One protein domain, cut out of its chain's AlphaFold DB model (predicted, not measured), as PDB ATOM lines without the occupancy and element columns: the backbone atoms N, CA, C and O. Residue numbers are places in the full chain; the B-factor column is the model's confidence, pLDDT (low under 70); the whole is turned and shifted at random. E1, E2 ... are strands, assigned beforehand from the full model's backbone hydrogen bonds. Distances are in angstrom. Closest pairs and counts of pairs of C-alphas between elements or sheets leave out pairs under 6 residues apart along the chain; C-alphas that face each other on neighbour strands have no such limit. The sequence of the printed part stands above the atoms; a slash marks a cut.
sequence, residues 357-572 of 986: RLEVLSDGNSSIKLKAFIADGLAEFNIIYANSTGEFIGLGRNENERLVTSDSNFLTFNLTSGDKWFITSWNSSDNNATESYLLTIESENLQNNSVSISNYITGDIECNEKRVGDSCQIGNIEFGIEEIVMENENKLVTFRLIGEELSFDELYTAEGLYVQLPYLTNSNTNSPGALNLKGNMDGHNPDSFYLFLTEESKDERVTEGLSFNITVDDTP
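AT A GLANCE: This is residues 357 to 572 of the 986 residues of an uncharacterized protein of Candidatus Pacearchaeota archaeon CG10_big_fil_rev_8_21_14_0_10_34_76 (UniProt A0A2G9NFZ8). Two lobes sit side by side: a sandwich of a six-stranded sheet, E5 to E11 without E7, and the four-stranded sheet E7 E14 E13 E12; and a looser lobe of two four-stranded sheets, E1 to E4 and E15 to E18. The lobes join where E3 comes beside E5 and where E15 packs on E8 and E9. The printed part has 216 residues, with no named helix and strands E1 to E18 in chain order; it is all strand, with 110 residues in named strands. It is compact, with a radius of gyration of the C-alphas of 16.9 A and spans of 48 by 45 by 30 A.

IN THESE COORDINATES: E1, residues 357 to 362, begins at C-alpha 357 (159.064, 103.073, 119.857). E2 is 367 to 374, E3 377 to 386 and 27.8 A long, E4 392 to 394, E5 396 to 398, E6 401 to 404 and E7 410 to 414. E8, 419 to 427, measures 25.1 A; E9 is 434 to 440, E10 450 to 455, E11 461 to 466 and E12 471 to 474. The longest strand, E13, 477 to 487, measures 29.4 A. E14 is 490 to 497, E15 506 to 508, E16 514 to 516 and E17 545 to 550. E18, 563 to 570, ends at C-alpha 570 (170.875, 108.168, 140.439).

HOW THE PARTS SIT: The mixed sheet runs E5 E6 E8 E9 E10 E11 and is strongly twisted. E6 and E8 are parallel, with N 404 and O 421 2.8 A apart; E8 and E9 form an antiparallel hairpin, with N 426 and O 435 at 2.9 A. In the sandwich, two sheets face to face, the other sheet is E7 E14 E13 E12, antiparallel, with N 480 and O 496 at 2.7 A between E13 and E14; the facing parts are 9.4 A centre to centre. The closest C-alphas of E11 and E12, Cys 463 and Cys 472, are 5.8 A apart. Those of E3 and E5, Asn 382 and Gly 396, are 4.6 A apart. E1 E2 E3 is a meander, each strand the antiparallel neighbour of the one before, with N 369 and O 361 at 2.8 A; E3 and E4 meet only at a point. E15 E16 E17 E18 is another, with N 547 and O 566 at 2.8 A. The closest C-alphas of E8 and E15, Ser 425 and Leu 507, are 6.1 A apart. E1 and E18 are near each other; E1 and E17 are apart.

THE WHOLE: The C-alphas farthest apart, of Asn 488 and Lys 554, are 54.1 A apart. The printed part has no cut. The links E16 to E17, 28 residues, and E17 to E18, 12 residues, are long. Mean pLDDT of the printed part is 93.4; residue 488 is under 70.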
ATOM      1  N   ARG A 357     158.407 103.476 118.615       94.00
ATOM      2  CA  ARG A 357     159.064 103.073 119.857       94.00
ATOM      3  C   ARG A 357     160.153 104.067 120.250       94.00
ATOM      4  O   ARG A 357     161.078 104.297 119.469       94.00
ATOM      5  N   LEU A 358     160.101 104.553 121.489       96.25
ATOM      6  CA  LEU A 358     161.166 105.338 122.122       96.25
ATOM      7  C   LEU A 358     161.639 104.639 123.400       96.25
ATOM      8  O   LEU A 358     160.829 104.174 124.193       96.25
ATOM      9  N   GLU A 359     162.950 104.570 123.625       97.50
ATOM     10  CA  GLU A 359     163.521 103.977 124.839       97.50
ATOM     11  C   GLU A 359     164.469 104.950 125.542       97.50
ATOM     12  O   GLU A 359     165.331 105.574 124.912       97.50
ATOM     13  N   VAL A 360     164.369 105.006 126.870       97.12
ATOM     14  CA  VAL A 360     165.336 105.667 127.750       97.12
ATOM     15  C   VAL A 360     165.906 104.620 128.698       97.12
ATOM     16  O   VAL A 360     165.208 104.090 129.563       97.12
ATOM     17  N   LEU A 361     167.186 104.303 128.513       95.75
ATOM     18  CA  LEU A 361     167.853 103.209 129.216       95.75
ATOM     19  C   LEU A 361     169.284 103.562 129.616       95.75
ATOM     20  O   LEU A 361     169.963 104.351 128.960       95.75
ATOM     21  N   SER A 362     169.777 102.935 130.676       94.56
ATOM     22  CA  SER A 362     171.155 103.113 131.132       94.56
ATOM     23  C   SER A 362     172.163 102.463 130.175       94.56
ATOM     24  O   SER A 362     171.953 101.363 129.665       94.56
ATOM     25  N   ASP A 363     173.304 103.118 129.952       95.31
ATOM     26  CA  ASP A 363     174.478 102.535 129.292       95.31
ATOM     27  C   ASP A 363     175.615 102.431 130.316       95.31
ATOM     28  O   ASP A 363     176.353 103.386 130.588       95.31
ATOM     29  N   GLY A 364     175.702 101.254 130.939       93.00
ATOM     30  CA  GLY A 364     176.528 101.036 132.122       93.00
ATOM     31  C   GLY A 364     176.013 101.814 133.338       93.00
ATOM     32  O   GLY A 364     174.837 102.152 133.433       93.00
ATOM     33  N   ASN A 365     176.911 102.111 134.279       94.44
ATOM     34  CA  ASN A 365     176.531 102.722 135.557       94.44
ATOM     35  C   ASN A 365     176.393 104.249 135.493       94.44
ATOM     36  O   ASN A 365     175.769 104.834 136.364       94.44
ATOM     37  N   SER A 366     177.019 104.914 134.521       95.75
ATOM     38  CA  SER A 366     177.285 106.356 134.600       95.75
ATOM     39  C   SER A 366     176.703 107.166 133.448       95.75
ATOM     40  O   SER A 366     177.097 108.312 133.275       95.75
ATOM     41  N   SER A 367     175.844 106.594 132.604       96.88
ATOM     42  CA  SER A 367     175.252 107.338 131.490       96.88
ATOM     43  C   SER A 367     173.878 106.812 131.112       96.88
ATOM     44  O   SER A 367     173.608 105.621 131.272       96.88
ATOM     45  N   ILE A 368     173.039 107.696 130.578       97.31
ATOM     46  CA  ILE A 368     171.714 107.364 130.049       97.31
ATOM     47  C   ILE A 368     171.712 107.534 128.524       97.31
ATOM     48  O   ILE A 368     172.392 108.409 127.970       97.31
ATOM     49  N   LYS A 369     170.991 106.656 127.834       97.12
ATOM     50  CA  LYS A 369     170.870 106.583 126.380       97.12
ATOM     51  C   LYS A 369     169.424 106.799 125.969       97.12
ATOM     52  O   LYS A 369     168.525 106.223 126.576       97.12
ATOM     53  N   LEU A 370     169.250 107.589 124.916       98.19
ATOM     54  CA  LEU A 370     167.996 107.763 124.206       98.19
ATOM     55  C   LEU A 370     168.054 106.951 122.910       98.19
ATOM     56  O   LEU A 370     169.040 107.027 122.165       98.19
ATOM     57  N   LYS A 371     167.004 106.172 122.657       97.88
ATOM     58  CA  LYS A 371     166.751 105.534 121.369       97.88
ATOM     59  C   LYS A 371     165.419 106.018 120.828       97.88
ATOM     60  O   LYS A 371     164.411 105.844 121.501       97.88
ATOM     61  N   ALA A 372     165.416 106.594 119.636       96.44
ATOM     62  CA  ALA A 372     164.201 107.067 118.984       96.44
ATOM     63  C   ALA A 372     164.334 106.911 117.469       96.44
ATOM     64  O   ALA A 372     165.430 107.079 116.928       96.44
ATOM     65  N   PHE A 373     163.243 106.585 116.783       94.50
ATOM     66  CA  PHE A 373     163.221 106.679 115.330       94.50
ATOM     67  C   PHE A 373     163.097 108.155 114.935       94.50
ATOM     68  O   PHE A 373     162.358 108.919 115.541       94.50
ATOM     69  N   ILE A 374     163.909 108.570 113.970       94.56
ATOM     70  CA  ILE A 374     163.839 109.877 113.308       94.56
ATOM     71  C   ILE A 374     163.813 109.633 111.794       94.56
ATOM     72  O   ILE A 374     163.883 108.482 111.356       94.56
ATOM     73  N   ALA A 375     163.755 110.694 110.986       87.12
ATOM     74  CA  ALA A 375     163.634 110.604 109.525       87.12
ATOM     75  C   ALA A 375     164.612 109.607 108.855       87.12
ATOM     76  O   ALA A 375     164.231 108.895 107.925       87.12
ATOM     77  N   ASP A 376     165.848 109.500 109.353       90.88
ATOM     78  CA  ASP A 376     166.889 108.626 108.786       90.88
ATOM     79  C   ASP A 376     166.950 107.208 109.386       90.88
ATOM     80  O   ASP A 376     167.795 106.397 108.992       90.88
ATOM     81  N   GLY A 377     166.083 106.894 110.349       93.38
ATOM     82  CA  GLY A 377     166.030 105.610 111.046       93.38
ATOM     83  C   GLY A 377     166.274 105.723 112.550       93.38
ATOM     84  O   GLY A 377     166.020 106.752 113.171       93.38
ATOM     85  N   LEU A 378     166.742 104.633 113.163       95.94
ATOM     86  CA  LEU A 378     166.923 104.549 114.613       95.94
ATOM     87  C   LEU A 378     168.144 105.363 115.074       95.94
ATOM     88  O   LEU A 378     169.291 104.960 114.869       95.94
ATOM     89  N   ALA A 379     167.893 106.482 115.747       96.19
ATOM     90  CA  ALA A 379     168.901 107.271 116.434       96.19
ATOM     91  C   ALA A 379     169.209 106.650 117.802       96.19
ATOM     92  O   ALA A 379     168.328 106.546 118.651       96.19
ATOM     93  N   GLU A 380     170.470 106.276 118.042       96.81
ATOM     94  CA  GLU A 380     170.935 105.795 119.348       96.81
ATOM     95  C   GLU A 380     172.129 106.619 119.842       96.81
ATOM     96  O   GLU A 380     173.232 106.533 119.292       96.81
ATOM     97  N   PHE A 381     171.938 107.396 120.909       97.62
ATOM     98  CA  PHE A 381     172.991 108.242 121.474       97.62
ATOM     99  C   PHE A 381     172.773 108.509 122.967       97.62
ATOM    100  O   PHE A 381     171.670 108.406 123.502       97.62
ATOM    101  N   ASN A 382     173.861 108.813 123.671       98.38
ATOM    102  CA  ASN A 382     173.805 109.152 125.087       98.38
ATOM    103  C   ASN A 382     173.496 110.639 125.272       98.38
ATOM    104  O   ASN A 382     174.054 111.469 124.556       98.38
ATOM    105  N   ILE A 383     172.650 110.970 126.250       97.75
ATOM    106  CA  ILE A 383     172.223 112.358 126.493       97.75
ATOM    107  C   ILE A 383     172.896 112.976 127.721       97.75
ATOM    108  O   ILE A 383     173.262 114.146 127.677       97.75
ATOM    109  N   ILE A 384     173.145 112.201 128.782       97.38
ATOM    110  CA  ILE A 384     173.741 112.677 130.044       97.38
ATOM    111  C   ILE A 384     174.678 111.607 130.610       97.38
ATOM    112  O   ILE A 384     174.378 110.409 130.542       97.38
ATOM    113  N   TYR A 385     175.790 112.049 131.207       97.38
ATOM    114  CA  TYR A 385     176.680 111.198 131.990       97.38
ATOM    115  C   TYR A 385     177.056 111.807 133.345       97.38
ATOM    116  O   TYR A 385     177.132 113.027 133.530       97.38
ATOM    117  N   ALA A 386     177.337 110.913 134.285       97.31
ATOM    118  CA  ALA A 386     177.611 111.195 135.680       97.31
ATOM    119  C   ALA A 386     178.990 110.712 136.127       97.31
ATOM    120  O   ALA A 386     179.692 109.967 135.436       97.31
ATOM    121  N   ASN A 387     179.385 111.161 137.313       95.50
ATOM    122  CA  ASN A 387     180.557 110.661 138.015       95.50
ATOM    123  C   ASN A 387     180.222 109.378 138.818       95.50
ATOM    124  O   ASN A 387     179.144 108.805 138.706       95.50
ATOM    125  N   SER A 388     181.161 108.897 139.641       92.56
ATOM    126  CA  SER A 388     180.975 107.672 140.437       92.56
ATOM    127  C   SER A 388     180.012 107.801 141.624       92.56
ATOM    128  O   SER A 388     179.789 106.811 142.309       92.56
ATOM    129  N   THR A 389     179.558 109.012 141.947       93.25
ATOM    130  CA  THR A 389     178.588 109.291 143.014       93.25
ATOM    131  C   THR A 389     177.201 109.593 142.462       93.25
ATOM    132  O   THR A 389     176.398 110.106 143.222       93.25
ATOM    133  N   GLY A 390     176.948 109.345 141.172       93.06
ATOM    134  CA  GLY A 390     175.648 109.595 140.545       93.06
ATOM    135  C   GLY A 390     175.451 111.008 139.999       93.06
ATOM    136  O   GLY A 390     174.592 111.211 139.157       93.06
ATOM    137  N   GLU A 391     176.304 111.975 140.344       95.88
ATOM    138  CA  GLU A 391     176.045 113.352 139.916       95.88
ATOM    139  C   GLU A 391     176.485 113.642 138.485       95.88
ATOM    140  O   GLU A 391     177.617 113.334 138.075       95.88
ATOM    141  N   PHE A 392     175.590 114.286 137.737       97.56
ATOM    142  CA  PHE A 392     175.788 114.677 136.353       97.56
ATOM    143  C   PHE A 392     176.946 115.662 136.226       97.56
ATOM    144  O   PHE A 392     177.068 116.651 136.951       97.56
ATOM    145  N   ILE A 393     177.813 115.401 135.250       96.81
ATOM    146  CA  ILE A 393     179.004 116.219 134.979       96.81
ATOM    147  C   ILE A 393     179.109 116.650 133.514       96.81
ATOM    148  O   ILE A 393     179.989 117.444 133.174       96.81
ATOM    149  N   GLY A 394     178.210 116.178 132.648       96.44
ATOM    150  CA  GLY A 394     178.129 116.623 131.264       96.44
ATOM    151  C   GLY A 394     177.101 115.862 130.432       96.44
ATOM    152  O   GLY A 394     176.398 114.981 130.922       96.44
ATOM    153  N   LEU A 395     177.043 116.222 129.150       98.06
ATOM    154  CA  LEU A 395     176.144 115.634 128.157       98.06
ATOM    155  C   LEU A 395     176.881 114.616 127.282       98.06
ATOM    156  O   LEU A 395     178.042 114.825 126.919       98.06
ATOM    157  N   GLY A 396     176.213 113.521 126.924       97.62
ATOM    158  CA  GLY A 396     176.805 112.406 126.179       97.62
ATOM    159  C   GLY A 396     177.040 111.157 127.023       97.62
ATOM    160  O   GLY A 396     176.378 110.940 128.032       97.62
ATOM    161  N   ARG A 397     177.983 110.312 126.598       97.31
ATOM    162  CA  ARG A 397     178.327 109.041 127.261       97.31
ATOM    163  C   ARG A 397     179.420 109.220 128.314       97.31
ATOM    164  O   ARG A 397     179.408 108.550 129.341       97.31
ATOM    165  N   ASN A 398     180.420 110.042 128.005       96.44
ATOM    166  CA  ASN A 398     181.573 110.359 128.850       96.44
ATOM    167  C   ASN A 398     182.357 111.540 128.240       96.44
ATOM    168  O   ASN A 398     181.988 112.063 127.192       96.44
ATOM    169  N   GLU A 399     183.479 111.920 128.856       94.94
ATOM    170  CA  GLU A 399     184.340 113.025 128.404       94.94
ATOM    171  C   GLU A 399     184.898 112.891 126.970       94.94
ATOM    172  O   GLU A 399     185.291 113.899 126.394       94.94
ATOM    173  N   ASN A 400     184.924 111.685 126.388       94.38
ATOM    174  CA  ASN A 400     185.431 111.424 125.032       94.38
ATOM    175  C   ASN A 400     184.322 111.247 123.984       94.38
ATOM    176  O   ASN A 400     184.625 111.151 122.797       94.38
ATOM    177  N   GLU A 401     183.064 111.143 124.415       96.19
ATOM    178  CA  GLU A 401     181.908 110.896 123.551       96.19
ATOM    179  C   GLU A 401     180.742 111.761 124.032       96.19
ATOM    180  O   GLU A 401     179.836 111.294 124.728       96.19
ATOM    181  N   ARG A 402     180.813 113.051 123.708       97.25
ATOM    182  CA  ARG A 402     179.898 114.086 124.188       97.25
ATOM    183  C   ARG A 402     178.804 114.388 123.171       97.25
ATOM    184  O   ARG A 402     179.049 114.395 121.960       97.25
ATOM    185  N   LEU A 403     177.614 114.661 123.695       98.12
ATOM    186  CA  LEU A 403     176.514 115.271 122.956       98.12
ATOM    187  C   LEU A 403     176.639 116.791 123.083       98.12
ATOM    188  O   LEU A 403     176.840 117.308 124.182       98.12
ATOM    189  N   VAL A 404     176.517 117.496 121.964       97.69
ATOM    190  CA  VAL A 404     176.526 118.956 121.904       97.69
ATOM    191  C   VAL A 404     175.142 119.437 121.487       97.69
ATOM    192  O   VAL A 404     174.641 119.052 120.433       97.69
ATOM    193  N   THR A 405     174.560 120.296 122.310       97.94
ATOM    194  CA  THR A 405     173.251 120.942 122.132       97.94
ATOM    195  C   THR A 405     173.372 122.421 122.504       97.94
ATOM    196  O   THR A 405     174.349 122.832 123.143       97.94
ATOM    197  N   SER A 406     172.416 123.245 122.079       96.50
ATOM    198  CA  SER A 406     172.425 124.690 122.336       96.50
ATOM    199  C   SER A 406     171.010 125.254 122.300       96.50
ATOM    200  O   SER A 406     170.307 125.024 121.324       96.50
ATOM    201  N   ASP A 407     170.649 126.068 123.294       95.12
ATOM    202  CA  ASP A 407     169.391 126.838 123.350       95.12
ATOM    203  C   ASP A 407     169.451 128.134 122.516       95.12
ATOM    204  O   ASP A 407     168.692 129.086 122.716       95.12
ATOM    205  N   SER A 408     170.416 128.221 121.601       94.69
ATOM    206  CA  SER A 408     170.649 129.384 120.753       94.69
ATOM    207  C   SER A 408     170.887 128.968 119.310       94.69
ATOM    208  O   SER A 408     171.259 127.837 119.017       94.69
ATOM    209  N   ASN A 409     170.812 129.929 118.391       95.69
ATOM    210  CA  ASN A 409     171.058 129.672 116.971       95.69
ATOM    211  C   ASN A 409     172.526 129.344 116.646       95.69
ATOM    212  O   ASN A 409     172.851 129.247 115.465       95.69
ATOM    213  N   PHE A 410     173.418 129.241 117.636       97.00
ATOM    214  CA  PHE A 410     174.828 128.903 117.457       97.00
ATOM    215  C   PHE A 410     175.184 127.620 118.203       97.00
ATOM    216  O   PHE A 410     174.813 127.455 119.361       97.00
ATOM    217  N   LEU A 411     175.993 126.764 117.582       97.69
ATOM    218  CA  LEU A 411     176.538 125.562 118.213       97.69
ATOM    219  C   LEU A 411     178.021 125.430 117.871       97.69
ATOM    220  O   LEU A 411     178.403 125.568 116.713       97.69
ATOM    221  N   THR A 412     178.866 125.160 118.866       96.44
ATOM    222  CA  THR A 412     180.304 124.936 118.661       96.44
ATOM    223  C   THR A 412     180.649 123.482 118.944       96.44
ATOM    224  O   THR A 412     180.550 123.032 120.081       96.44
ATOM    225  N   PHE A 413     181.113 122.773 117.918       96.19
ATOM    226  CA  PHE A 413     181.551 121.383 117.984       96.19
ATOM    227  C   PHE A 413     183.080 121.307 118.088       96.19
ATOM    228  O   PHE A 413     183.795 121.819 117.226       96.19
ATOM    229  N   ASN A 414     183.604 120.680 119.139       93.50
ATOM    230  CA  ASN A 414     185.023 120.609 119.482       93.50
ATOM    231  C   ASN A 414     185.550 119.166 119.452       93.50
ATOM    232  O   ASN A 414     185.437 118.398 120.413       93.50
ATOM    233  N   LEU A 415     186.249 118.837 118.365       89.62
ATOM    234  CA  LEU A 415     186.787 117.501 118.118       89.62
ATOM    235  C   LEU A 415     187.930 117.124 119.070       89.62
ATOM    236  O   LEU A 415     188.194 115.941 119.265       89.62
ATOM    237  N   THR A 416     188.644 118.093 119.656       89.12
ATOM    238  CA  THR A 416     189.680 117.770 120.655       89.12
ATOM    239  C   THR A 416     189.061 117.412 122.006       89.12
ATOM    240  O   THR A 416     189.688 116.739 122.818       89.12
ATOM    241  N   SER A 417     187.842 117.875 122.270       87.06
ATOM    242  CA  SER A 417     187.209 117.740 123.580       87.06
ATOM    243  C   SER A 417     186.244 116.556 123.668       87.06
ATOM    244  O   SER A 417     185.512 116.469 124.643       87.06
ATOM    245  N   GLY A 418     186.255 115.658 122.677       90.25
ATOM    246  CA  GLY A 418     185.423 114.456 122.674       90.25
ATOM    247  C   GLY A 418     184.001 114.669 122.162       90.25
ATOM    248  O   GLY A 418     183.152 113.817 122.402       90.25
ATOM    249  N   ASP A 419     183.706 115.784 121.484       96.25
ATOM    250  CA  ASP A 419     182.394 115.965 120.857       96.25
ATOM    251  C   ASP A 419     182.196 114.933 119.759       96.25
ATOM    252  O   ASP A 419     183.049 114.760 118.885       96.25
ATOM    253  N   LYS A 420     181.070 114.229 119.842       96.62
ATOM    254  CA  LYS A 420     180.748 113.118 118.952       96.62
ATOM    255  C   LYS A 420     179.433 113.336 118.227       96.62
ATOM    256  O   LYS A 420     179.356 113.046 117.038       96.62
ATOM    257  N   TRP A 421     178.434 113.871 118.917       97.44
ATOM    258  CA  TRP A 421     177.094 114.051 118.374       97.44
ATOM    259  C   TRP A 421     176.634 115.489 118.518       97.44
ATOM    260  O   TRP A 421     176.893 116.124 119.537       97.44
ATOM    261  N   PHE A 422     175.909 115.974 117.522       97.50
ATOM    262  CA  PHE A 422     175.019 117.117 117.661       97.50
ATOM    263  C   PHE A 422     173.748 116.840 116.866       97.50
ATOM    264  O   PHE A 422     173.769 116.061 115.910       97.50
ATOM    265  N   ILE A 423     172.644 117.444 117.282       96.81
ATOM    266  CA  ILE A 423     171.353 117.306 116.611       96.81
ATOM    267  C   ILE A 423     170.983 118.641 116.005       96.81
ATOM    268  O   ILE A 423     171.307 119.693 116.551       96.81
ATOM    269  N   THR A 424     170.329 118.587 114.856       96.25
ATOM    270  CA  THR A 424     169.625 119.732 114.302       96.25
ATOM    271  C   THR A 424     168.239 119.294 113.876       96.25
ATOM    272  O   THR A 424     168.060 118.180 113.375       96.25
ATOM    273  N   SER A 425     167.271 120.167 114.105       96.62
ATOM    274  CA  SER A 425     165.863 119.883 113.885       96.62
ATOM    275  C   SER A 425     165.140 121.064 113.255       96.62
ATOM    276  O   SER A 425     165.601 122.209 113.322       96.62
ATOM    277  N   TRP A 426     164.017 120.754 112.614       95.06
ATOM    278  CA  TRP A 426     163.089 121.707 112.024       95.06
ATOM    279  C   TRP A 426     161.652 121.295 112.332       95.06
ATOM    280  O   TRP A 426     161.327 120.109 112.261       95.06
ATOM    281  N   ASN A 427     160.803 122.273 112.636       92.94
ATOM    282  CA  ASN A 427     159.379 122.070 112.887       92.94
ATOM    283  C   ASN A 427     158.550 123.130 112.165       92.94
ATOM    284  O   ASN A 427     158.516 124.285 112.580       92.94
ATOM    285  N   SER A 428     157.880 122.735 111.086       88.38
ATOM    286  CA  SER A 428     157.119 123.671 110.273       88.38
ATOM    287  C   SER A 428     155.855 124.171 110.960       88.38
ATOM    288  O   SER A 428     154.961 123.383 111.265       88.38
ATOM    289  N   SER A 429     155.689 125.492 111.046       79.12
ATOM    290  CA  SER A 429     154.409 126.077 111.478       79.12
ATOM    291  C   SER A 429     153.293 126.017 110.422       79.12
ATOM    292  O   SER A 429     152.125 126.222 110.757       79.12
ATOM    293  N   ASP A 430     153.624 125.749 109.153       75.31
ATOM    294  CA  ASP A 430     152.680 125.830 108.028       75.31
ATOM    295  C   ASP A 430     152.008 124.487 107.691       75.31
ATOM    296  O   ASP A 430     150.874 124.471 107.204       75.31
ATOM    297  N   ASN A 431     152.704 123.362 107.881       73.19
ATOM    298  CA  ASN A 431     152.216 122.033 107.490       73.19
ATOM    299  C   ASN A 431     152.477 120.926 108.523       73.19
ATOM    300  O   ASN A 431     152.320 119.759 108.166       73.19
ATOM    301  N   ASN A 432     152.890 121.281 109.745       77.38
ATOM    302  CA  ASN A 432     153.221 120.363 110.842       77.38
ATOM    303  C   ASN A 432     154.272 119.295 110.490       77.38
ATOM    304  O   ASN A 432     154.395 118.286 111.178       77.38
ATOM    305  N   ALA A 433     155.042 119.493 109.416       86.94
ATOM    306  CA  ALA A 433     156.127 118.589 109.080       86.94
ATOM    307  C   ALA A 433     157.310 118.843 110.014       86.94
ATOM    308  O   ALA A 433     157.725 119.990 110.206       86.94
ATOM    309  N   THR A 434     157.881 117.767 110.542       92.44
ATOM    310  CA  THR A 434     159.062 117.834 111.396       92.44
ATOM    311  C   THR A 434     160.198 117.006 110.825       92.44
ATOM    312  O   THR A 434     159.995 116.006 110.138       92.44
ATOM    313  N   GLU A 435     161.422 117.458 111.075       94.00
ATOM    314  CA  GLU A 435     162.634 116.747 110.691       94.00
ATOM    315  C   GLU A 435     163.671 116.853 111.806       94.00
ATOM    316  O   GLU A 435     163.801 117.881 112.474       94.00
ATOM    317  N   SER A 436     164.442 115.791 112.010       96.69
ATOM    318  CA  SER A 436     165.585 115.779 112.919       96.69
ATOM    319  C   SER A 436     166.692 114.919 112.341       96.69
ATOM    320  O   SER A 436     166.428 113.843 111.809       96.69
ATOM    321  N   TYR A 437     167.932 115.395 112.473       96.75
ATOM    322  CA  TYR A 437     169.123 114.716 111.970       96.75
ATOM    323  C   TYR A 437     170.183 114.646 113.066       96.75
ATOM    324  O   TYR A 437     170.565 115.660 113.658       96.75
ATOM    325  N   LEU A 438     170.688 113.436 113.312       97.62
ATOM    326  CA  LEU A 438     171.808 113.190 114.214       97.62
ATOM    327  C   LEU A 438     173.114 113.242 113.418       97.62
ATOM    328  O   LEU A 438     173.390 112.376 112.586       97.62
ATOM    329  N   LEU A 439     173.933 114.253 113.686       97.25
ATOM    330  CA  LEU A 439     175.111 114.575 112.890       97.25
ATOM    331  C   LEU A 439     176.407 114.396 113.683       97.25
ATOM    332  O   LEU A 439     176.450 114.468 114.914       97.25
ATOM    333  N   THR A 440     177.494 114.175 112.948       96.81
ATOM    334  CA  THR A 440     178.839 114.025 113.502       96.81
ATOM    335  C   THR A 440     179.908 114.614 112.583       96.81
ATOM    336  O   THR A 440     179.690 114.855 111.390       96.81
ATOM    337  N   ILE A 441     181.093 114.847 113.148       95.00
ATOM    338  CA  ILE A 441     182.283 115.286 112.420       95.00
ATOM    339  C   ILE A 441     183.449 114.400 112.833       95.00
ATOM    340  O   ILE A 441     183.994 114.524 113.930       95.00
ATOM    341  N   GLU A 442     183.884 113.547 111.914       87.25
ATOM    342  CA  GLU A 442     185.080 112.744 112.124       87.25
ATOM    343  C   GLU A 442     186.352 113.589 111.996       87.25
ATOM    344  O   GLU A 442     186.445 114.532 111.207       87.25
ATOM    345  N   SER A 443     187.391 113.233 112.753       81.62
ATOM    346  CA  SER A 443     188.634 114.022 112.800       81.62
ATOM    347  C   SER A 443     189.359 114.145 111.449       81.62
ATOM    348  O   SER A 443     190.084 115.115 111.218       81.62
ATOM    349  N   GLU A 444     189.154 113.172 110.564       80.81
ATOM    350  CA  GLU A 444     189.653 113.119 109.186       80.81
ATOM    351  C   GLU A 444     188.846 113.977 108.206       80.81
ATOM    352  O   GLU A 444     189.377 114.414 107.181       80.81
ATOM    353  N   ASN A 445     187.603 114.295 108.567       83.31
ATOM    354  CA  ASN A 445     186.717 115.175 107.816       83.31
ATOM    355  C   ASN A 445     186.995 116.661 108.089       83.31
ATOM    356  O   ASN A 445     186.414 117.528 107.437       83.31
ATOM    357  N   LEU A 446     187.921 116.972 109.003       83.56
ATOM    358  CA  LEU A 446     188.403 118.324 109.244       83.56
ATOM    359  C   LEU A 446     189.760 118.546 108.563       83.56
ATOM    360  O   LEU A 446     190.804 118.056 109.005       83.56
ATOM    361  N   GLN A 447     189.752 119.333 107.491       81.81
ATOM    362  CA  GLN A 447     190.951 119.707 106.743       81.81
ATOM    363  C   GLN A 447     191.279 121.192 106.922       81.81
ATOM    364  O   GLN A 447     190.581 121.940 107.604       81.81
ATOM    365  N   ASN A 448     192.396 121.636 106.339       77.69
ATOM    366  CA  ASN A 448     192.826 123.024 106.453       77.69
ATOM    367  C   ASN A 448     191.763 123.962 105.850       77.69
ATOM    368  O   ASN A 448     191.678 124.095 104.628       77.69
ATOM    369  N   ASN A 449     190.991 124.619 106.722       83.81
ATOM    370  CA  ASN A 449     189.914 125.553 106.388       83.81
ATOM    371  C   ASN A 449     188.679 124.922 105.706       83.81
ATOM    372  O   ASN A 449     187.971 125.623 104.980       83.81
ATOM    373  N   SER A 450     188.413 123.627 105.914       91.75
ATOM    374  CA  SER A 450     187.162 122.990 105.477       91.75
ATOM    375  C   SER A 450     186.726 121.852 106.397       91.75
ATOM    376  O   SER A 450     187.571 121.191 107.001       91.75
ATOM    377  N   VAL A 451     185.421 121.597 106.454       94.56
ATOM    378  CA  VAL A 451     184.793 120.532 107.242       94.56
ATOM    379  C   VAL A 451     183.825 119.724 106.379       94.56
ATOM    380  O   VAL A 451     183.073 120.299 105.589       94.56
ATOM    381  N   SER A 452     183.842 118.401 106.530       95.19
ATOM    382  CA  SER A 452     182.771 117.527 106.053       95.19
ATOM    383  C   SER A 452     181.942 117.021 107.235       95.19
ATOM    384  O   SER A 452     182.495 116.643 108.265       95.19
ATOM    385  N   ILE A 453     180.621 117.049 107.095       96.56
ATOM    386  CA  ILE A 453     179.652 116.674 108.129       96.56
ATOM    387  C   ILE A 453     178.944 115.417 107.653       96.56
ATOM    388  O   ILE A 453     178.505 115.357 106.501       96.56
ATOM    389  N   SER A 454     178.860 114.438 108.543       96.31
ATOM    390  CA  SER A 454     178.252 113.146 108.265       96.31
ATOM    391  C   SER A 454     176.988 112.956 109.083       96.31
ATOM    392  O   SER A 454     176.914 113.380 110.237       96.31
ATOM    393  N   ASN A 455     176.024 112.268 108.489       96.25
ATOM    394  CA  ASN A 455     174.902 111.696 109.203       96.25
ATOM    395  C   ASN A 455     175.397 110.498 110.019       96.25
ATOM    396  O   ASN A 455     176.050 109.598 109.486       96.25
ATOM    397  N   TYR A 456     175.137 110.497 111.322       96.06
ATOM    398  CA  TYR A 456     175.631 109.447 112.210       96.06
ATOM    399  C   TYR A 456     174.916 108.107 111.991       96.06
ATOM    400  O   TYR A 456     175.515 107.056 112.212       96.06
ATOM    401  N   ILE A 457     173.650 108.138 111.562       95.81
ATOM    402  CA  ILE A 457     172.815 106.943 111.386       95.81
ATOM    403  C   ILE A 457     173.158 106.255 110.065       95.81
ATOM    404  O   ILE A 457     173.439 105.057 110.044       95.81
ATOM    405  N   THR A 458     173.178 107.009 108.964       95.31
ATOM    406  CA  THR A 458     173.440 106.451 107.625       95.31
ATOM    407  C   THR A 458     174.935 106.300 107.331       95.31
ATOM    408  O   THR A 458     175.333 105.435 106.548       95.31
ATOM    409  N   GLY A 459     175.781 107.113 107.972       93.19
ATOM    410  CA  GLY A 459     177.213 107.225 107.684       93.19
ATOM    411  C   GLY A 459     177.535 108.073 106.447       93.19
ATOM    412  O   GLY A 459     178.712 108.249 106.116       93.19
ATOM    413  N   ASP A 460     176.520 108.605 105.764       93.75
ATOM    414  CA  ASP A 460     176.697 109.401 104.556       93.75
ATOM    415  C   ASP A 460     177.232 110.803 104.875       93.75
ATOM    416  O   ASP A 460     176.980 111.383 105.933       93.75
ATOM    417  N   ILE A 461     178.018 111.364 103.951       94.56
ATOM    418  CA  ILE A 461     178.494 112.749 104.047       94.56
ATOM    419  C   ILE A 461     177.410 113.666 103.478       94.56
ATOM    420  O   ILE A 461     177.324 113.836 102.260       94.56
ATOM    421  N   GLU A 462     176.641 114.295 104.360       94.06
ATOM    422  CA  GLU A 462     175.574 115.238 103.997       94.06
ATOM    423  C   GLU A 462     176.138 116.552 103.452       94.06
ATOM    424  O   GLU A 462     175.660 117.127 102.473       94.06
ATOM    425  N   CYS A 463     177.237 117.016 104.050       94.44
ATOM    426  CA  CYS A 463     177.881 118.258 103.657       94.44
ATOM    427  C   CYS A 463     179.370 118.053 103.475       94.44
ATOM    428  O   CYS A 463     180.101 117.846 104.432       94.44
ATOM    429  N   ASN A 464     179.824 118.139 102.226       95.00
ATOM    430  CA  ASN A 464     181.203 117.842 101.870       95.00
ATOM    431  C   ASN A 464     182.057 119.113 101.701       95.00
ATOM    432  O   ASN A 464     181.680 120.014 100.951       95.00
ATOM    433  N   GLU A 465     183.223 119.147 102.354       93.56
ATOM    434  CA  GLU A 465     184.283 120.164 102.232       93.56
ATOM    435  C   GLU A 465     183.818 121.633 102.376       93.56
ATOM    436  O   GLU A 465     184.338 122.535 101.710       93.56
ATOM    437  N   LYS A 466     182.864 121.898 103.277       95.50
ATOM    438  CA  LYS A 466     182.325 123.241 103.549       95.50
ATOM    439  C   LYS A 466     183.355 124.136 104.230       95.50
ATOM    440  O   LYS A 466     184.111 123.686 105.088       95.50
ATOM    441  N   ARG A 467     183.396 125.414 103.863       94.88
ATOM    442  CA  ARG A 467     184.316 126.431 104.400       94.88
ATOM    443  C   ARG A 467     183.551 127.492 105.179       94.88
ATOM    444  O   ARG A 467     182.338 127.600 105.070       94.88
ATOM    445  N   VAL A 468     184.279 128.319 105.927       95.06
ATOM    446  CA  VAL A 468     183.700 129.488 106.607       95.06
ATOM    447  C   VAL A 468     182.947 130.374 105.606       95.06
ATOM    448  O   VAL A 468     183.520 130.795 104.597       95.06
ATOM    449  N   GLY A 469     181.681 130.660 105.909       92.81
ATOM    450  CA  GLY A 469     180.742 131.398 105.065       92.81
ATOM    451  C   GLY A 469     179.889 130.533 104.130       92.81
ATOM    452  O   GLY A 469     178.956 131.067 103.534       92.81
ATOM    453  N   ASP A 470     180.174 129.233 104.002       96.62
ATOM    454  CA  ASP A 470     179.307 128.295 103.282       96.62
ATOM    455  C   ASP A 470     178.138 127.847 104.174       96.62
ATOM    456  O   ASP A 470     178.251 127.844 105.402       96.62
ATOM    457  N   SER A 471     177.035 127.407 103.560       95.44
ATOM    458  CA  SER A 471     175.929 126.734 104.248       95.44
ATOM    459  C   SER A 471     175.845 125.245 103.909       95.44
ATOM    460  O   SER A 471     176.307 124.773 102.859       95.44
ATOM    461  N   CYS A 472     175.292 124.497 104.852       94.81
ATOM    462  CA  CYS A 472     174.940 123.093 104.780       94.81
ATOM    463  C   CYS A 472     173.414 122.995 104.794       94.81
ATOM    464  O   CYS A 472     172.784 123.595 105.660       94.81
ATOM    465  N   GLN A 473     172.847 122.288 103.819       95.00
ATOM    466  CA  GLN A 473     171.409 122.073 103.716       95.00
ATOM    467  C   GLN A 473     171.146 120.570 103.741       95.00
ATOM    468  O   GLN A 473     171.711 119.851 102.915       95.00
ATOM    469  N   ILE A 474     170.316 120.128 104.681       93.19
ATOM    470  CA  ILE A 474     169.933 118.731 104.895       93.19
ATOM    471  C   ILE A 474     168.418 118.732 105.073       93.19
ATOM    472  O   ILE A 474     167.914 119.361 106.000       93.19
ATOM    473  N   GLY A 475     167.693 118.132 104.128       91.50
ATOM    474  CA  GLY A 475     166.239 118.290 104.059       91.50
ATOM    475  C   GLY A 475     165.823 119.768 104.040       91.50
ATOM    476  O   GLY A 475     166.282 120.543 103.186       91.50
ATOM    477  N   ASN A 476     164.976 120.152 104.997       92.31
ATOM    478  CA  ASN A 476     164.507 121.530 105.193       92.31
ATOM    479  C   ASN A 476     165.380 122.368 106.144       92.31
ATOM    480  O   ASN A 476     165.150 123.566 106.308       92.31
ATOM    481  N   ILE A 477     166.419 121.774 106.728       94.94
ATOM    482  CA  ILE A 477     167.334 122.453 107.643       94.94
ATOM    483  C   ILE A 477     168.466 123.113 106.858       94.94
ATOM    484  O   ILE A 477     169.154 122.460 106.071       94.94
ATOM    485  N   GLU A 478     168.723 124.396 107.129       96.00
ATOM    486  CA  GLU A 478     169.910 125.105 106.647       96.00
ATOM    487  C   GLU A 478     170.710 125.707 107.812       96.00
ATOM    488  O   GLU A 478     170.190 126.446 108.651       96.00
ATOM    489  N   PHE A 479     172.017 125.441 107.844       96.44
ATOM    490  CA  PHE A 479     172.935 126.078 108.786       96.44
ATOM    491  C   PHE A 479     174.265 126.465 108.135       96.44
ATOM    492  O   PHE A 479     174.801 125.779 107.265       96.44
ATOM    493  N   GLY A 480     174.808 127.606 108.547       96.56
ATOM    494  CA  GLY A 480     176.067 128.171 108.078       96.56
ATOM    495  C   GLY A 480     177.270 127.713 108.894       96.56
ATOM    496  O   GLY A 480     177.163 127.468 110.096       96.56
ATOM    497  N   ILE A 481     178.435 127.658 108.248       96.94
ATOM    498  CA  ILE A 481     179.731 127.493 108.910       96.94
ATOM    499  C   ILE A 481     180.287 128.879 109.251       96.94
ATOM    500  O   ILE A 481     180.753 129.605 108.371       96.94
ATOM    501  N   GLU A 482     180.264 129.254 110.525       96.56
ATOM    502  CA  GLU A 482     180.715 130.577 110.985       96.56
ATOM    503  C   GLU A 482     182.211 130.603 111.304       96.56
ATOM    504  O   GLU A 482     182.896 131.593 111.046       96.56
ATOM    505  N   GLU A 483     182.746 129.507 111.846       94.50
ATOM    506  CA  GLU A 483     184.147 129.445 112.255       94.50
ATOM    507  C   GLU A 483     184.714 128.031 112.112       94.50
ATOM    508  O   GLU A 483     184.039 127.049 112.410       94.50
ATOM    509  N   ILE A 484     185.973 127.934 111.673       93.38
ATOM    510  CA  ILE A 484     186.774 126.705 111.698       93.38
ATOM    511  C   ILE A 484     188.134 127.056 112.303       93.38
ATOM    512  O   ILE A 484     188.890 127.835 111.717       93.38
ATOM    513  N   VAL A 485     188.471 126.459 113.446       90.31
ATOM    514  CA  VAL A 485     189.762 126.656 114.124       90.31
ATOM    515  C   VAL A 485     190.547 125.351 114.134       90.31
ATOM    516  O   VAL A 485     190.025 124.294 114.475       90.31
ATOM    517  N   MET A 486     191.823 125.450 113.755       84.62
ATOM    518  CA  MET A 486     192.790 124.351 113.654       84.62
ATOM    519  C   MET A 486     194.122 124.781 114.290       84.62
ATOM    520  O   MET A 486     195.164 124.819 113.632       84.62
ATOM    521  N   GLU A 487     194.085 125.179 115.560       81.25
ATOM    522  CA  GLU A 487     195.279 125.605 116.302       81.25
ATOM    523  C   GLU A 487     195.819 124.481 117.190       81.25
ATOM    524  O   GLU A 487     195.112 123.521 117.467       81.25
ATOM    525  N   ASN A 488     197.092 124.587 117.594       58.94
ATOM    526  CA  ASN A 488     197.868 123.609 118.372       58.94
ATOM    527  C   ASN A 488     197.094 123.041 119.586       58.94
ATOM    528  O   ASN A 488     197.302 123.521 120.693       58.94
ATOM    529  N   GLU A 489     196.267 122.012 119.360       72.56
ATOM    530  CA  GLU A 489     195.365 121.309 120.301       72.56
ATOM    531  C   GLU A 489     193.882 121.737 120.307       72.56
ATOM    532  O   GLU A 489     193.076 121.013 120.870       72.56
ATOM    533  N   ASN A 490     193.449 122.789 119.604       82.56
ATOM    534  CA  ASN A 490     192.024 123.145 119.485       82.56
ATOM    535  C   ASN A 490     191.521 122.993 118.047       82.56
ATOM    536  O   ASN A 490     191.874 123.777 117.163       82.56
ATOM    537  N   LYS A 491     190.667 121.984 117.848       89.62
ATOM    538  CA  LYS A 491     189.937 121.725 116.608       89.62
ATOM    539  C   LYS A 491     188.452 121.950 116.855       89.62
ATOM    540  O   LYS A 491     187.805 121.088 117.446       89.62
ATOM    541  N   LEU A 492     187.932 123.101 116.442       91.94
ATOM    542  CA  LEU A 492     186.523 123.445 116.644       91.94
ATOM    543  C   LEU A 492     185.879 124.003 115.378       91.94
ATOM    544  O   LEU A 492     186.548 124.612 114.540       91.94
ATOM    545  N   VAL A 493     184.578 123.764 115.262       94.81
ATOM    546  CA  VAL A 493     183.718 124.253 114.189       94.81
ATOM    547  C   VAL A 493     182.496 124.894 114.830       94.81
ATOM    548  O   VAL A 493     181.864 124.279 115.685       94.81
ATOM    549  N   THR A 494     182.171 126.122 114.437       96.44
ATOM    550  CA  THR A 494     180.977 126.826 114.918       96.44
ATOM    551  C   THR A 494     179.954 126.929 113.798       96.44
ATOM    552  O   THR A 494     180.269 127.390 112.697       96.44
ATOM    553  N   PHE A 495     178.728 126.522 114.104       97.44
ATOM    554  CA  PHE A 495     177.573 126.539 113.222       97.44
ATOM    555  C   PHE A 495     176.604 127.648 113.608       97.44
ATOM    556  O   PHE A 495     176.540 128.041 114.775       97.44
ATOM    557  N   ARG A 496     175.819 128.109 112.634       97.62
ATOM    558  CA  ARG A 496     174.692 129.012 112.864       97.62
ATOM    559  C   ARG A 496     173.475 128.605 112.048       97.62
ATOM    560  O   ARG A 496     173.583 128.509 110.833       97.62
ATOM    561  N   LEU A 497     172.318 128.454 112.682       97.44
ATOM    562  CA  LEU A 497     171.056 128.179 111.984       97.44
ATOM    563  C   LEU A 497     170.660 129.356 111.074       97.44
ATOM    564  O   LEU A 497     170.760 130.526 111.470       97.44
ATOM    565  N   ILE A 498     170.224 129.048 109.851       94.88
ATOM    566  CA  ILE A 498     169.788 130.014 108.836       94.88
ATOM    567  C   ILE A 498     168.304 129.772 108.556       94.88
ATOM    568  O   ILE A 498     167.945 128.974 107.703       94.88
ATOM    569  N   GLY A 499     167.436 130.486 109.270       88.75
ATOM    570  CA  GLY A 499     165.989 130.345 109.126       88.75
ATOM    571  C   GLY A 499     165.251 130.679 110.416       88.75
ATOM    572  O   GLY A 499     165.858 131.137 111.388       88.75
ATOM    573  N   GLU A 500     163.943 130.459 110.386       86.94
ATOM    574  CA  GLU A 500     163.072 130.376 111.562       86.94
ATOM    575  C   GLU A 500     162.751 128.887 111.799       86.94
ATOM    576  O   GLU A 500     163.025 128.077 110.915       86.94
ATOM    577  N   GLU A 501     162.224 128.520 112.972       91.62
ATOM    578  CA  GLU A 501     161.764 127.141 113.265       91.62
ATOM    579  C   GLU A 501     162.852 126.052 113.265       91.62
ATOM    580  O   GLU A 501     162.570 124.870 113.087       91.62
ATOM    581  N   LEU A 502     164.110 126.445 113.461       95.44
ATOM    582  CA  LEU A 502     165.250 125.536 113.550       95.44
ATOM    583  C   LEU A 502     165.780 125.485 114.983       95.44
ATOM    584  O   LEU A 502     165.857 126.528 115.639       95.44
ATOM    585  N   SER A 503     166.256 124.315 115.412       96.69
ATOM    586  CA  SER A 503     166.840 124.128 116.743       96.69
ATOM    587  C   SER A 503     168.082 123.213 116.749       96.69
ATOM    588  O   SER A 503     168.351 122.471 115.798       96.69
ATOM    589  N   PHE A 504     168.877 123.326 117.822       98.00
ATOM    590  CA  PHE A 504     170.011 122.460 118.170       98.00
ATOM    591  C   PHE A 504     169.796 121.654 119.466       98.00
ATOM    592  O   PHE A 504     170.675 120.883 119.861       98.00
ATOM    593  N   ASP A 505     168.682 121.848 120.167       97.44
ATOM    594  CA  ASP A 505     168.347 121.184 121.431       97.44
ATOM    595  C   ASP A 505     166.959 120.524 121.417       97.44
ATOM    596  O   ASP A 505     166.518 119.987 122.429       97.44
ATOM    597  N   GLU A 506     166.305 120.480 120.261       97.00
ATOM    598  CA  GLU A 506     165.034 119.789 120.045       97.00
ATOM    599  C   GLU A 506     165.232 118.547 119.168       97.00
ATOM    600  O   GLU A 506     166.027 118.565 118.222       97.00
ATOM    601  N   LEU A 507     164.483 117.483 119.449       97.25
ATOM    602  CA  LEU A 507     164.382 116.291 118.609       97.25
ATOM    603  C   LEU A 507     162.910 115.982 118.341       97.25
ATOM    604  O   LEU A 507     162.102 115.927 119.261       97.25
ATOM    605  N   TYR A 508     162.596 115.734 117.079       96.00
ATOM    606  CA  TYR A 508     161.303 115.257 116.619       96.00
ATOM    607  C   TYR A 508     161.485 113.841 116.088       96.00
ATOM    608  O   TYR A 508     162.380 113.571 115.281       96.00
ATOM    609  N   THR A 509     160.679 112.934 116.614       95.00
ATOM    610  CA  THR A 509     160.645 111.535 116.181       95.00
ATOM    611  C   THR A 509     159.966 111.388 114.816       95.00
ATOM    612  O   THR A 509     159.429 112.362 114.286       95.00
ATOM    613  N   ALA A 510     160.019 110.199 114.210       90.88
ATOM    614  CA  ALA A 510     159.499 109.992 112.861       90.88
ATOM    615  C   ALA A 510     157.979 110.195 112.780       90.88
ATOM    616  O   ALA A 510     157.501 110.677 111.755       90.88
ATOM    617  N   GLU A 511     157.252 109.879 113.856       90.12
ATOM    618  CA  GLU A 511     155.801 110.074 113.933       90.12
ATOM    619  C   GLU A 511     155.409 111.382 114.643       90.12
ATOM    620  O   GLU A 511     154.229 111.635 114.822       90.12
ATOM    621  N   GLY A 512     156.362 112.242 115.032       91.00
ATOM    622  CA  GLY A 512     156.064 113.608 115.491       91.00
ATOM    623  C   GLY A 512     156.114 113.857 117.002       91.00
ATOM    624  O   GLY A 512     155.951 115.002 117.426       91.00
ATOM    625  N   LEU A 513     156.433 112.860 117.836       94.12
ATOM    626  CA  LEU A 513     156.709 113.091 119.263       94.12
ATOM    627  C   LEU A 513     157.887 114.061 119.422       94.12
ATOM    628  O   LEU A 513     158.990 113.803 118.927       94.12
ATOM    629  N   TYR A 514     157.654 115.154 120.147       96.19
ATOM    630  CA  TYR A 514     158.665 116.149 120.484       96.19
ATOM    631  C   TYR A 514     159.441 115.737 121.733       96.19
ATOM    632  O   TYR A 514     158.848 115.362 122.744       96.19
ATOM    633  N   VAL A 515     160.765 115.864 121.687       97.81
ATOM    634  CA  VAL A 515     161.680 115.604 122.798       97.81
ATOM    635  C   VAL A 515     162.612 116.799 122.971       97.81
ATOM    636  O   VAL A 515     163.425 117.112 122.100       97.81
ATOM    637  N   GLN A 516     162.556 117.433 124.139       97.81
ATOM    638  CA  GLN A 516     163.503 118.480 124.507       97.81
ATOM    639  C   GLN A 516     164.795 117.847 125.036       97.81
ATOM    640  O   GLN A 516     164.823 117.270 126.127       97.81
ATOM    641  N   LEU A 517     165.891 118.000 124.298       98.19
ATOM    642  CA  LEU A 517     167.202 117.509 124.708       98.19
ATOM    643  C   LEU A 517     167.825 118.412 125.782       98.19
ATOM    644  O   LEU A 517     167.537 119.612 125.844       98.19
ATOM    645  N   PRO A 518     168.710 117.860 126.635       97.62
ATOM    646  CA  PRO A 518     169.420 118.658 127.619       97.62
ATOM    647  C   PRO A 518     170.386 119.633 126.946       97.62
ATOM    648  O   PRO A 518     171.087 119.245 126.015       97.62
ATOM    649  N   TYR A 519     170.519 120.847 127.476       97.31
ATOM    650  CA  TYR A 519     171.562 121.815 127.135       97.31
ATOM    651  C   TYR A 519     172.177 122.412 128.405       97.31
ATOM    652  O   TYR A 519     171.518 122.584 129.432       97.31
ATOM    653  N   LEU A 520     173.473 122.724 128.369       96.56
ATOM    654  CA  LEU A 520     174.174 123.222 129.554       96.56
ATOM    655  C   LEU A 520     173.932 124.718 129.764       96.56
ATOM    656  O   LEU A 520     174.188 125.532 128.880       96.56
ATOM    657  N   THR A 521     173.555 125.098 130.984       95.38
ATOM    658  CA  THR A 521     173.399 126.501 131.384       95.38
ATOM    659  C   THR A 521     174.091 126.802 132.713       95.38
ATOM    660  O   THR A 521     174.296 125.932 133.553       95.38
ATOM    661  N   ASN A 522     174.456 128.069 132.924       94.06
ATOM    662  CA  ASN A 522     174.963 128.561 134.214       94.06
ATOM    663  C   ASN A 522     173.866 129.230 135.062       94.06
ATOM    664  O   ASN A 522     174.143 129.725 136.159       94.06
ATOM    665  N   SER A 523     172.645 129.303 134.534       92.38
ATOM    666  CA  SER A 523     171.496 129.918 135.191       92.38
ATOM    667  C   SER A 523     170.688 128.860 135.937       92.38
ATOM    668  O   SER A 523     170.446 127.779 135.419       92.38
ATOM    669  N   ASN A 524     170.211 129.181 137.140       91.75
ATOM    670  CA  ASN A 524     169.190 128.376 137.816       91.75
ATOM    671  C   ASN A 524     167.823 128.693 137.190       91.75
ATOM    672  O   ASN A 524     167.140 129.609 137.645       91.75
ATOM    673  N   THR A 525     167.470 127.985 136.116       93.31
ATOM    674  CA  THR A 525     166.197 128.108 135.385       93.31
ATOM    675  C   THR A 525     165.475 126.759 135.347       93.31
ATOM    676  O   THR A 525     166.112 125.725 135.510       93.31
ATOM    677  N   ASN A 526     164.152 126.787 135.193       92.25
ATOM    678  CA  ASN A 526     163.289 125.618 134.995       92.25
ATOM    679  C   ASN A 526     162.814 125.522 133.536       92.25
ATOM    680  O   ASN A 526     161.768 124.945 133.250       92.25
ATOM    681  N   SER A 527     163.533 126.180 132.625       94.75
ATOM    682  CA  SER A 527     163.315 126.038 131.191       94.75
ATOM    683  C   SER A 527     163.523 124.569 130.808       94.75
ATOM    684  O   SER A 527     164.542 124.004 131.218       94.75
ATOM    685  N   PRO A 528     162.607 123.946 130.046       94.44
ATOM    686  CA  PRO A 528     162.789 122.584 129.550       94.44
ATOM    687  C   PRO A 528     164.174 122.403 128.919       94.44
ATOM    688  O   PRO A 528     164.662 123.301 128.242       94.44
ATOM    689  N   GLY A 529     164.839 121.279 129.194       95.56
ATOM    690  CA  GLY A 529     166.180 120.986 128.670       95.56
ATOM    691  C   GLY A 529     167.339 121.664 129.409       95.56
ATOM    692  O   GLY A 529     168.464 121.174 129.358       95.56
ATOM    693  N   ALA A 530     167.111 122.736 130.168       96.56
ATOM    694  CA  ALA A 530     168.198 123.430 130.848       96.56
ATOM    695  C   ALA A 530     168.826 122.563 131.954       96.56
ATOM    696  O   ALA A 530     168.167 122.238 132.937       96.56
ATOM    697  N   LEU A 531     170.115 122.241 131.846       97.38
ATOM    698  CA  LEU A 531     170.872 121.522 132.871       97.38
ATOM    699  C   LEU A 531     171.965 122.422 133.451       97.38
ATOM    700  O   LEU A 531     172.937 122.773 132.771       97.38
ATOM    701  N   ASN A 532     171.838 122.781 134.730       96.62
ATOM    702  CA  ASN A 532     172.886 123.490 135.455       96.62
ATOM    703  C   ASN A 532     173.662 122.534 136.363       96.62
ATOM    704  O   ASN A 532     173.225 122.218 137.467       96.62
ATOM    705  N   LEU A 533     174.882 122.179 135.953       96.06
ATOM    706  CA  LEU A 533     175.785 121.272 136.683       96.06
ATOM    707  C   LEU A 533     176.304 121.825 138.031       96.06
ATOM    708  O   LEU A 533     177.166 121.230 138.674       96.06
ATOM    709  N   LYS A 534     175.854 123.013 138.443       95.25
ATOM    710  CA  LYS A 534     176.111 123.613 139.766       95.25
ATOM    711  C   LYS A 534     174.846 124.215 140.374       95.25
ATOM    712  O   LYS A 534     174.932 124.994 141.329       95.25
ATOM    713  N   GLY A 535     173.703 123.951 139.751       91.88
ATOM    714  CA  GLY A 535     172.413 124.458 140.166       91.88
ATOM    715  C   GLY A 535     171.814 123.620 141.282       91.88
ATOM    716  O   GLY A 535     172.399 122.655 141.755       91.88
ATOM    717  N   ASN A 536     170.631 124.031 141.710       92.19
ATOM    718  CA  ASN A 536     169.840 123.358 142.738       92.19
ATOM    719  C   ASN A 536     168.340 123.405 142.405       92.19
ATOM    720  O   ASN A 536     167.505 123.422 143.303       92.19
ATOM    721  N   MET A 537     168.015 123.551 141.119       93.19
ATOM    722  CA  MET A 537     166.646 123.549 140.605       93.19
ATOM    723  C   MET A 537     166.257 122.105 140.310       93.19
ATOM    724  O   MET A 537     166.951 121.461 139.528       93.19
ATOM    725  N   ASP A 538     165.211 121.589 140.943       90.00
ATOM    726  CA  ASP A 538     164.769 120.199 140.758       90.00
ATOM    727  C   ASP A 538     164.522 119.886 139.275       90.00
ATOM    728  O   ASP A 538     163.942 120.703 138.559       90.00
ATOM    729  N   GLY A 539     165.004 118.728 138.813       91.31
ATOM    730  CA  GLY A 539     164.912 118.307 137.411       91.31
ATOM    731  C   GLY A 539     165.819 119.058 136.429       91.31
ATOM    732  O   GLY A 539     165.752 118.812 135.227       91.31
ATOM    733  N   HIS A 540     166.658 119.977 136.914       94.88
ATOM    734  CA  HIS A 540     167.532 120.840 136.111       94.88
ATOM    735  C   HIS A 540     168.914 121.028 136.769       94.88
ATOM    736  O   HIS A 540     169.577 122.062 136.601       94.88
ATOM    737  N   ASN A 541     169.344 120.056 137.575       95.50
ATOM    738  CA  ASN A 541     170.523 120.134 138.440       95.50
ATOM    739  C   ASN A 541     171.400 118.864 138.315       95.50
ATOM    740  O   ASN A 541     171.077 118.002 137.504       95.50
ATOM    741  N   PRO A 542     172.532 118.753 139.039       95.19
ATOM    742  CA  PRO A 542     173.415 117.584 138.964       95.19
ATOM    743  C   PRO A 542     172.817 116.266 139.457       95.19
ATOM    744  O   PRO A 542     173.329 115.223 139.072       95.19
ATOM    745  N   ASP A 543     171.793 116.318 140.305       93.50
ATOM    746  CA  ASP A 543     171.191 115.139 140.929       93.50
ATOM    747  C   ASP A 543     170.090 114.569 140.022       93.50
ATOM    748  O   ASP A 543     170.060 113.385 139.727       93.50
ATOM    749  N   SER A 544     169.216 115.435 139.494       94.62
ATOM    750  CA  SER A 544     168.032 115.017 138.740       94.62
ATOM    751  C   SER A 544     167.798 115.853 137.483       94.62
ATOM    752  O   SER A 544     167.940 117.082 137.489       94.62
ATOM    753  N   PHE A 545     167.401 115.174 136.400       96.69
ATOM    754  CA  PHE A 545     167.069 115.774 135.111       96.69
ATOM    755  C   PHE A 545     165.693 115.325 134.610       96.69
ATOM    756  O   PHE A 545     165.415 114.129 134.512       96.69
ATOM    757  N   TYR A 546     164.841 116.281 134.239       96.38
ATOM    758  CA  TYR A 546     163.549 116.021 133.605       96.38
ATOM    759  C   TYR A 546     163.697 116.087 132.085       96.38
ATOM    760  O   TYR A 546     163.826 117.164 131.501       96.38
ATOM    761  N   LEU A 547     163.656 114.922 131.439       97.25
ATOM    762  CA  LEU A 547     163.559 114.816 129.990       97.25
ATOM    763  C   LEU A 547     162.101 115.061 129.595       97.25
ATOM    764  O   LEU A 547     161.244 114.227 129.880       97.25
ATOM    765  N   PHE A 548     161.817 116.211 128.987       96.75
ATOM    766  CA  PHE A 548     160.463 116.587 128.581       96.75
ATOM    767  C   PHE A 548     160.124 116.027 127.203       96.75
ATOM    768  O   PHE A 548     160.929 116.126 126.274       96.75
ATOM    769  N   LEU A 549     158.915 115.484 127.095       96.69
ATOM    770  CA  LEU A 549     158.318 115.007 125.859       96.69
ATOM    771  C   LEU A 549     156.935 115.643 125.691       96.69
ATOM    772  O   LEU A 549     156.236 115.872 126.682       96.69
ATOM    773  N   THR A 550     156.538 115.917 124.453       95.25
ATOM    774  CA  THR A 550     155.228 116.498 124.141       95.25
ATOM    775  C   THR A 550     154.613 115.765 122.963       95.25
ATOM    776  O   THR A 550     155.205 115.721 121.885       95.25
ATOM    777  N   GLU A 551     153.435 115.188 123.189       94.06
ATOM    778  CA  GLU A 551     152.611 114.609 122.128       94.06
ATOM    779  C   GLU A 551     152.136 115.712 121.170       94.06
ATOM    780  O   GLU A 551     152.063 116.892 121.536       94.06
ATOM    781  N   GLU A 552     151.787 115.351 119.942       91.62
ATOM    782  CA  GLU A 552     150.999 116.247 119.098       91.62
ATOM    783  C   GLU A 552     149.536 116.326 119.570       91.62
ATOM    784  O   GLU A 552     149.094 115.573 120.440       91.62
ATOM    785  N   SER A 553     148.777 117.287 119.044       89.75
ATOM    786  CA  SER A 553     147.327 117.342 119.269       89.75
ATOM    787  C   SER A 553     146.583 116.315 118.404       89.75
ATOM    788  O   SER A 553     147.126 115.838 117.413       89.75
ATOM    789  N   LYS A 554     145.298 116.049 118.680       85.94
ATOM    790  CA  LYS A 554     144.463 115.209 117.795       85.94
ATOM    791  C   LYS A 554     144.340 115.698 116.347       85.94
ATOM    792  O   LYS A 554     143.964 114.928 115.476       85.94
ATOM    793  N   ASP A 555     144.657 116.971 116.096       85.38
ATOM    794  CA  ASP A 555     144.708 117.567 114.756       85.38
ATOM    795  C   ASP A 555     146.125 117.480 114.136       85.38
ATOM    796  O   ASP A 555     146.458 118.278 113.253       85.38
ATOM    797  N   GLU A 556     146.976 116.577 114.638       86.06
ATOM    798  CA  GLU A 556     148.349 116.318 114.171       86.06
ATOM    799  C   GLU A 556     149.248 117.569 114.247       86.06
ATOM    800  O   GLU A 556     150.077 117.838 113.374       86.06
ATOM    801  N   ARG A 557     149.041 118.423 115.265       86.88
ATOM    802  CA  ARG A 557     149.896 119.599 115.510       86.88
ATOM    803  C   ARG A 557     150.949 119.301 116.553       86.88
ATOM    804  O   ARG A 557     150.657 119.195 117.746       86.88
ATOM    805  N   VAL A 558     152.191 119.239 116.098       86.56
ATOM    806  CA  VAL A 558     153.346 118.965 116.948       86.56
ATOM    807  C   VAL A 558     153.527 120.064 117.996       86.56
ATOM    808  O   VAL A 558     153.313 121.243 117.721       86.56
ATOM    809  N   THR A 559     153.936 119.685 119.210       84.31
ATOM    810  CA  THR A 559     154.111 120.558 120.395       84.31
ATOM    811  C   THR A 559     152.834 121.166 120.994       84.31
ATOM    812  O   THR A 559     152.917 121.840 122.021       84.31
ATOM    813  N   GLU A 560     151.654 120.923 120.411       88.94
ATOM    814  CA  GLU A 560     150.372 121.443 120.923       88.94
ATOM    815  C   GLU A 560     149.607 120.445 121.814       88.94
ATOM    816  O   GLU A 560     148.604 120.826 122.424       88.94
ATOM    817  N   GLY A 561     150.060 119.190 121.908       90.25
ATOM    818  CA  GLY A 561     149.450 118.151 122.738       90.25
ATOM    819  C   GLY A 561     149.896 118.169 124.202       90.25
ATOM    820  O   GLY A 561     150.443 119.148 124.728       90.25
ATOM    821  N   LEU A 562     149.641 117.062 124.904       92.81
ATOM    822  CA  LEU A 562     149.982 116.947 126.317       92.81
ATOM    823  C   LEU A 562     151.496 116.756 126.497       92.81
ATOM    824  O   LEU A 562     152.138 115.938 125.843       92.81
ATOM    825  N   SER A 563     152.073 117.523 127.425       93.38
ATOM    826  CA  SER A 563     153.480 117.388 127.810       93.38
ATOM    827  C   SER A 563     153.642 116.534 129.064       93.38
ATOM    828  O   SER A 563     152.946 116.720 130.069       93.38
ATOM    829  N   PHE A 564     154.627 115.650 129.038       93.75
ATOM    830  CA  PHE A 564     155.010 114.783 130.144       93.75
ATOM    831  C   PHE A 564     156.538 114.739 130.279       93.75
ATOM    832  O   PHE A 564     157.265 115.319 129.471       93.75
ATOM    833  N   ASN A 565     157.057 114.139 131.352       94.25
ATOM    834  CA  ASN A 565     158.507 114.030 131.522       94.25
ATOM    835  C   ASN A 565     158.937 112.687 132.093       94.25
ATOM    836  O   ASN A 565     158.224 112.072 132.884       94.25
ATOM    837  N   ILE A 566     160.136 112.278 131.694       94.81
ATOM    838  CA  ILE A 566     160.868 111.143 132.240       94.81
ATOM    839  C   ILE A 566     161.956 111.711 133.144       94.81
ATOM    840  O   ILE A 566     162.768 112.530 132.708       94.81
ATOM    841  N   THR A 567     161.988 111.289 134.401       94.69
ATOM    842  CA  THR A 567     163.027 111.727 135.329       94.69
ATOM    843  C   THR A 567     164.206 110.773 135.294       94.69
ATOM    844  O   THR A 567     164.073 109.585 135.585       94.69
ATOM    845  N   VAL A 568     165.370 111.319 134.960       95.81
ATOM    846  CA  VAL A 568     166.666 110.656 135.077       95.81
ATOM    847  C   VAL A 568     167.293 111.073 136.401       95.81
ATOM    848  O   VAL A 568     167.346 112.264 136.712       95.81
ATOM    849  N   ASP A 569     167.749 110.089 137.167       94.50
ATOM    850  CA  ASP A 569     168.291 110.254 138.519       94.50
ATOM    851  C   ASP A 569     169.347 109.169 138.796       94.50
ATOM    852  O   ASP A 569     169.566 108.278 137.960       94.50
ATOM    853  N   ASP A 570     169.996 109.223 139.955       93.56
ATOM    854  CA  ASP A 570     170.875 108.168 140.439       93.56
ATOM    855  C   ASP A 570     170.226 107.270 141.503       93.56
ATOM    856  O   ASP A 570     169.410 107.664 142.334       93.56
ATOM    857  N   THR A 571     170.605 105.996 141.481       92.25
ATOM    858  CA  THR A 571     170.271 105.045 142.538       92.25
ATOM    859  C   THR A 571     171.078 105.352 143.807       92.25
ATOM    860  O   THR A 571     172.135 105.974 143.740       92.25
ATOM    861  N   PRO A 572     170.713 104.806 144.985       90.44
ATOM    862  CA  PRO A 572     171.502 104.991 146.212       90.44
ATOM    863  C   PRO A 572     172.976 104.540 146.140       90.44
ATOM    864  O   PRO A 572     173.766 104.887 147.022       90.44
TER     865      PRO A 572